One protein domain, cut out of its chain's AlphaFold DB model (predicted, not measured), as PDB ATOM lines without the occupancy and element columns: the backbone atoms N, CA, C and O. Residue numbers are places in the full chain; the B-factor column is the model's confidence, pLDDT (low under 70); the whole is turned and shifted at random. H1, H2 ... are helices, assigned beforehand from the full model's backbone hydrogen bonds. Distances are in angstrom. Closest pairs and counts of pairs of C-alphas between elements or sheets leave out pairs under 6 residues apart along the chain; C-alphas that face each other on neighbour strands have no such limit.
ATOM      1  N   VAL A  17     244.351 287.229 241.039       73.44
ATOM      2  CA  VAL A  17     243.333 288.286 241.186       73.44
ATOM      3  C   VAL A  17     242.691 288.248 242.571       73.44
ATOM      4  O   VAL A  17     242.590 289.276 243.234       73.44
ATOM      5  N   VAL A  18     242.338 287.054 243.046       77.88
ATOM      6  CA  VAL A  18     241.767 286.832 244.382       77.88
ATOM      7  C   VAL A  18     242.700 287.309 245.510       77.88
ATOM      8  O   VAL A  18     242.261 288.129 246.313       77.88
ATOM      9  N   PRO A  19     243.990 286.915 245.574       80.19
ATOM     10  CA  PRO A  19     244.889 287.411 246.611       80.19
ATOM     11  C   PRO A  19     245.144 288.917 246.495       80.19
ATOM     12  O   PRO A  19     245.301 289.571 247.521       80.19
ATOM     13  N   LYS A  20     245.121 289.507 245.289       80.00
ATOM     14  CA  LYS A  20     245.230 290.968 245.114       80.00
ATOM     15  C   LYS A  20     244.024 291.715 245.677       80.00
ATOM     16  O   LYS A  20     244.208 292.727 246.344       80.00
ATOM     17  N   LEU A  21     242.813 291.209 245.444       85.50
ATOM     18  CA  LEU A  21     241.585 291.762 246.021       85.50
ATOM     19  C   LEU A  21     241.591 291.652 247.543       85.50
ATOM     20  O   LEU A  21     241.333 292.644 248.213       85.50
ATOM     21  N   ILE A  22     241.952 290.487 248.088       86.00
ATOM     22  CA  ILE A  22     242.042 290.284 249.539       86.00
ATOM     23  C   ILE A  22     243.083 291.234 250.138       86.00
ATOM     24  O   ILE A  22     242.780 291.951 251.083       86.00
ATOM     25  N   THR A  23     244.278 291.307 249.551       85.69
ATOM     26  CA  THR A  23     245.349 292.196 250.030       85.69
ATOM     27  C   THR A  23     244.932 293.663 249.960       85.69
ATOM     28  O   THR A  23     245.169 294.414 250.901       85.69
ATOM     29  N   GLY A  24     244.264 294.076 248.880       89.50
ATOM     30  CA  GLY A  24     243.744 295.435 248.732       89.50
ATOM     31  C   GLY A  24     242.662 295.767 249.758       89.50
ATOM     32  O   GLY A  24     242.685 296.845 250.342       89.50
ATOM     33  N   LEU A  25     241.750 294.833 250.026       88.62
ATOM     34  CA  LEU A  25     240.650 295.014 250.974       88.62
ATOM     35  C   LEU A  25     241.160 295.049 252.420       88.62
ATOM     36  O   LEU A  25     240.750 295.909 253.195       88.62
ATOM     37  N   VAL A  26     242.126 294.189 252.753       88.19
ATOM     38  CA  VAL A  26     242.840 294.211 254.039       88.19
ATOM     39  C   VAL A  26     243.621 295.516 254.204       88.19
ATOM     40  O   VAL A  26     243.528 296.149 255.251       88.19
ATOM     41  N   GLY A  27     244.336 295.964 253.169       89.56
ATOM     42  CA  GLY A  27     245.063 297.234 253.186       89.56
ATOM     43  C   GLY A  27     244.141 298.439 253.373       89.56
ATOM     44  O   GLY A  27     244.436 299.319 254.179       89.56
ATOM     45  N   LEU A  28     242.994 298.460 252.690       87.88
ATOM     46  CA  LEU A  28     241.998 299.521 252.829       87.88
ATOM     47  C   LEU A  28     241.361 299.522 254.225       87.88
ATOM     48  O   LEU A  28     241.173 300.587 254.807       87.88
ATOM     49  N   ALA A  29     241.062 298.346 254.778       82.56
ATOM     50  CA  ALA A  29     240.530 298.212 256.131       82.56
ATOM     51  C   ALA A  29     241.539 298.687 257.188       82.56
ATOM     52  O   ALA A  29     241.180 299.477 258.059       82.56
ATOM     53  N   LEU A  30     242.808 298.282 257.073       82.62
ATOM     54  CA  LEU A  30     243.894 298.768 257.932       82.62
ATOM     55  C   LEU A  30     244.051 300.286 257.828       82.62
ATOM     56  O   LEU A  30     244.142 300.964 258.846       82.62
ATOM     57  N   PHE A  31     244.021 300.835 256.613       82.94
ATOM     58  CA  PHE A  31     244.098 302.277 256.393       82.94
ATOM     59  C   PHE A  31     242.920 303.017 257.038       82.94
ATOM     60  O   PHE A  31     243.114 304.025 257.716       82.94
ATOM     61  N   ALA A  32     241.701 302.493 256.893       81.31
ATOM     62  CA  ALA A  32     240.511 303.061 257.517       81.31
ATOM     63  C   ALA A  32     240.587 303.034 259.053       81.31
ATOM     64  O   ALA A  32     240.231 304.023 259.694       81.31
ATOM     65  N   ILE A  33     241.082 301.941 259.643       76.88
ATOM     66  CA  ILE A  33     241.283 301.818 261.094       76.88
ATOM     67  C   ILE A  33     242.336 302.816 261.577       76.88
ATOM     68  O   ILE A  33     242.080 303.536 262.533       76.88
ATOM     69  N   VAL A  34     243.478 302.938 260.895       76.12
ATOM     70  CA  VAL A  34     244.542 303.888 261.271       76.12
ATOM     71  C   VAL A  34     244.054 305.339 261.225       76.12
ATOM     72  O   VAL A  34     244.365 306.118 262.124       76.12
ATOM     73  N   VAL A  35     243.269 305.711 260.209       77.56
ATOM     74  CA  VAL A  35     242.726 307.076 260.077       77.56
ATOM     75  C   VAL A  35     241.649 307.365 261.125       77.56
ATOM     76  O   VAL A  35     241.560 308.486 261.622       77.56
ATOM     77  N   ARG A  36     240.810 306.377 261.456       69.25
ATOM     78  CA  ARG A  36     239.633 306.574 262.315       69.25
ATOM     79  C   ARG A  36     239.896 306.299 263.798       69.25
ATOM     80  O   ARG A  36     239.252 306.917 264.638       69.25
ATOM     81  N   HIS A  37     240.848 305.425 264.110       68.75
ATOM     82  CA  HIS A  37     241.229 305.005 265.459       68.75
ATOM     83  C   HIS A  37     242.764 305.048 265.636       68.75
ATOM     84  O   HIS A  37     243.400 304.018 265.873       68.75
ATOM     85  N   PRO A  38     243.396 306.236 265.558       60.41
ATOM     86  CA  PRO A  38     244.850 306.365 265.693       60.41
ATOM     87  C   PRO A  38     245.373 305.922 267.072       60.41
ATOM     88  O   PRO A  38     246.521 305.510 267.192       60.41
ATOM     89  N   SER A  39     244.539 305.973 268.113       61.72
ATOM     90  CA  SER A  39     244.868 305.519 269.472       61.72
ATOM     91  C   SER A  39     244.905 303.994 269.604       61.72
ATOM     92  O   SER A  39     245.811 303.453 270.232       61.72
ATOM     93  N   GLU A  40     243.970 303.282 268.971       62.72
ATOM     94  CA  GLU A  40     244.022 301.814 268.866       62.72
ATOM     95  C   GLU A  40     245.214 301.390 268.003       62.72
ATOM     96  O   GLU A  40     245.891 300.403 268.303       62.72
ATOM     97  N   ALA A  41     245.548 302.224 267.010       62.34
ATOM     98  CA  ALA A  41     246.747 302.074 266.213       62.34
ATOM     99  C   ALA A  41     248.066 302.413 266.966       62.34
ATOM    100  O   ALA A  41     249.161 302.189 266.454       62.34
ATOM    101  N   ALA A  42     248.017 302.928 268.189       59.31
ATOM    102  CA  ALA A  42     249.209 303.012 269.031       59.31
ATOM    103  C   ALA A  42     249.385 301.710 269.821       59.31
ATOM    104  O   ALA A  42     250.477 301.148 269.823       59.31
ATOM    105  N   GLY A  43     248.289 301.185 270.387       66.75
ATOM    106  CA  GLY A  43     248.274 299.978 271.221       66.75
ATOM    107  C   GLY A  43     248.850 298.743 270.523       66.75
ATOM    108  O   GLY A  43     249.843 298.184 270.986       66.75
ATOM    109  N   TRP A  44     248.312 298.386 269.351       66.94
ATOM    110  CA  TRP A  44     248.815 297.260 268.544       66.94
ATOM    111  C   TRP A  44     250.293 297.413 268.130       66.94
ATOM    112  O   TRP A  44     251.009 296.422 268.035       66.94
ATOM    113  N   MET A  45     250.784 298.640 267.909       68.12
ATOM    114  CA  MET A  45     252.173 298.892 267.533       68.12
ATOM    115  C   MET A  45     253.077 298.661 268.733       68.12
ATOM    116  O   MET A  45     254.061 297.939 268.601       68.12
ATOM    117  N   THR A  46     252.729 299.187 269.909       73.38
ATOM    118  CA  THR A  46     253.456 298.879 271.148       73.38
ATOM    119  C   THR A  46     253.488 297.383 271.449       73.38
ATOM    120  O   THR A  46     254.548 296.884 271.818       73.38
ATOM    121  N   ASP A  47     252.399 296.652 271.210       75.25
ATOM    122  CA  ASP A  47     252.360 295.198 271.417       75.25
ATOM    123  C   ASP A  47     253.254 294.442 270.419       75.25
ATOM    124  O   ASP A  47     254.011 293.550 270.810       75.25
ATOM    125  N   ILE A  48     253.239 294.828 269.137       77.00
ATOM    126  CA  ILE A  48     254.103 294.240 268.101       77.00
ATOM    127  C   ILE A  48     255.580 294.526 268.395       77.00
ATOM    128  O   ILE A  48     256.411 293.622 268.305       77.00
ATOM    129  N   PHE A  49     255.922 295.762 268.765       74.94
ATOM    130  CA  PHE A  49     257.293 296.134 269.116       74.94
ATOM    131  C   PHE A  49     257.757 295.472 270.417       74.94
ATOM    132  O   PHE A  49     258.914 295.062 270.498       74.94
ATOM    133  N   GLY A  50     256.875 295.312 271.405       77.19
ATOM    134  CA  GLY A  50     257.166 294.587 272.640       77.19
ATOM    135  C   GLY A  50     257.444 293.105 272.388       77.19
ATOM    136  O   GLY A  50     258.445 292.571 272.870       77.19
ATOM    137  N   TRP A  51     256.616 292.449 271.569       81.31
ATOM    138  CA  TRP A  51     256.830 291.055 271.172       81.31
ATOM    139  C   TRP A  51     258.129 290.880 270.378       81.31
ATOM    140  O   TRP A  51     258.933 290.000 270.688       81.31
ATOM    141  N   LEU A  52     258.381 291.755 269.401       79.81
ATOM    142  CA  LEU A  52     259.596 291.711 268.589       79.81
ATOM    143  C   LEU A  52     260.854 291.988 269.426       79.81
ATOM    144  O   LEU A  52     261.865 291.314 269.248       79.81
ATOM    145  N   GLY A  53     260.781 292.925 270.374       82.06
ATOM    146  CA  GLY A  53     261.842 293.188 271.345       82.06
ATOM    147  C   GLY A  53     262.163 291.958 272.191       82.06
ATOM    148  O   GLY A  53     263.328 291.600 272.308       82.06
ATOM    149  N   GLY A  54     261.148 291.247 272.693       82.81
ATOM    150  CA  GLY A  54     261.342 290.003 273.444       82.81
ATOM    151  C   GLY A  54     261.979 288.878 272.619       82.81
ATOM    152  O   GLY A  54     262.821 288.142 273.129       82.81
ATOM    153  N   VAL A  55     261.637 288.766 271.332       85.62
ATOM    154  CA  VAL A  55     262.273 287.801 270.413       85.62
ATOM    155  C   VAL A  55     263.739 288.159 270.167       85.62
ATOM    156  O   VAL A  55     264.596 287.277 270.185       85.62
ATOM    157  N   VAL A  56     264.041 289.444 269.959       85.44
ATOM    158  CA  VAL A  56     265.416 289.931 269.769       85.44
ATOM    159  C   VAL A  56     266.246 289.742 271.033       85.44
ATOM    160  O   VAL A  56     267.383 289.296 270.934       85.44
ATOM    161  N   ASP A  57     265.688 290.019 272.209       84.50
ATOM    162  CA  ASP A  57     266.361 289.809 273.494       84.50
ATOM    163  C   ASP A  57     266.610 288.315 273.747       84.50
ATOM    164  O   ASP A  57     267.724 287.910 274.070       84.50
ATOM    165  N   GLY A  58     265.624 287.457 273.461       85.94
ATOM    166  CA  GLY A  58     265.787 286.003 273.505       85.94
ATOM    167  C   GLY A  58     266.879 285.497 272.558       85.94
ATOM    168  O   GLY A  58     267.699 284.663 272.945       85.94
ATOM    169  N   LEU A  59     266.946 286.041 271.338       87.06
ATOM    170  CA  LEU A  59     267.987 285.707 270.365       87.06
ATOM    171  C   LEU A  59     269.364 286.231 270.799       87.06
ATOM    172  O   LEU A  59     270.359 285.519 270.688       87.06
ATOM    173  N   ALA A  60     269.431 287.452 271.329       87.19
ATOM    174  CA  ALA A  60     270.656 288.045 271.852       87.19
ATOM    175  C   ALA A  60     271.178 287.273 273.072       87.19
ATOM    176  O   ALA A  60     272.373 286.998 273.154       87.19
ATOM    177  N   SER A  61     270.291 286.870 273.982       85.50
ATOM    178  CA  SER A  61     270.591 286.030 275.144       85.50
ATOM    179  C   SER A  61     271.099 284.650 274.724       85.50
ATOM    180  O   SER A  61     272.114 284.189 275.242       85.50
ATOM    181  N   PHE A  62     270.471 284.028 273.722       87.88
ATOM    182  CA  PHE A  62     270.930 282.761 273.149       87.88
ATOM    183  C   PHE A  62     272.345 282.874 272.573       87.88
ATOM    184  O   PHE A  62     273.221 282.090 272.929       87.88
ATOM    185  N   ILE A  63     272.598 283.886 271.737       87.69
ATOM    186  CA  ILE A  63     273.925 284.111 271.148       87.69
ATOM    187  C   ILE A  63     274.963 284.376 272.246       87.69
ATOM    188  O   ILE A  63     276.077 283.874 272.166       87.69
ATOM    189  N   ARG A  64     274.594 285.118 273.293       83.19
ATOM    190  CA  ARG A  64     275.478 285.473 274.411       83.19
ATOM    191  C   ARG A  64     275.737 284.329 275.399       83.19
ATOM    192  O   ARG A  64     276.715 284.403 276.127       83.19
ATOM    193  N   GLN A  65     274.875 283.313 275.457       77.44
ATOM    194  CA  GLN A  65     275.133 282.072 276.204       77.44
ATOM    195  C   GLN A  65     275.954 281.058 275.401       77.44
ATOM    196  O   GLN A  65     276.606 280.203 275.994       77.44
ATOM    197  N   VAL A  66     275.873 281.109 274.069       79.38
ATOM    198  CA  VAL A  66     276.558 280.172 273.165       79.38
ATOM    199  C   VAL A  66     277.973 280.642 272.794       79.38
ATOM    200  O   VAL A  66     278.817 279.797 272.498       79.38
ATOM    201  N   ALA A  67     278.227 281.954 272.794       57.38
ATOM    202  CA  ALA A  67     279.546 282.564 272.588       57.38
ATOM    203  C   ALA A  67     280.346 282.664 273.895       57.38
ATOM    204  O   ALA A  67     281.577 282.449 273.830       57.38
TER     205      ALA A  67
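Overview. This is residues 17 to 67 of the 67 residues of an uncharacterized protein of Saccharomonospora piscinae (UniProt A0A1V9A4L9). Two long helices, H1 and then the longer H2, meet near their ends at a tight link and make an open L, with nothing packed between the arms. Residues 17 to 29 of H1 and 43 to 66 of H2 stand free. The printed part has 51 residues with two named helices and no named strand, in the class all helix. It is extended, with a radius of gyration of the C-alphas of 17.1 A, and only just flat, with spans of 47 by 31 by 7 A.

Arrangement. H1, residues 17 to 36, and H2, residues 40 to 66, touch only at the corner by their link, and only just, with 3 pairs of C-alphas within 8 A. H1 touches H2 with residues 33 to 34 alone, and H2 touches H1 with residues 40 to 41 alone. The closest C-alphas are those of Val 34 and Ala 41, 5.7 A apart. The lines of the helices are about perpendicular at 71 degrees, only just more than steep. Every O i to N i+4 pair in H1 is within hydrogen-bond range, and 22 of 23 in H2.

Along the chain. H1 measures 28.2 A from C-alpha 17 at (243.333, 288.286, 241.186) to C-alpha 36. H2 measures 39.3 A from C-alpha 40 at (244.022, 301.814, 268.866) to C-alpha 66 at (276.558, 280.172, 273.165).

Size, cuts and confidence. The C-alphas farthest apart, Val 17 and Ala 67, are 48.3 A apart. The printed part has no cut. Its pLDDT is under 70 at residues 36 to 45 and 67.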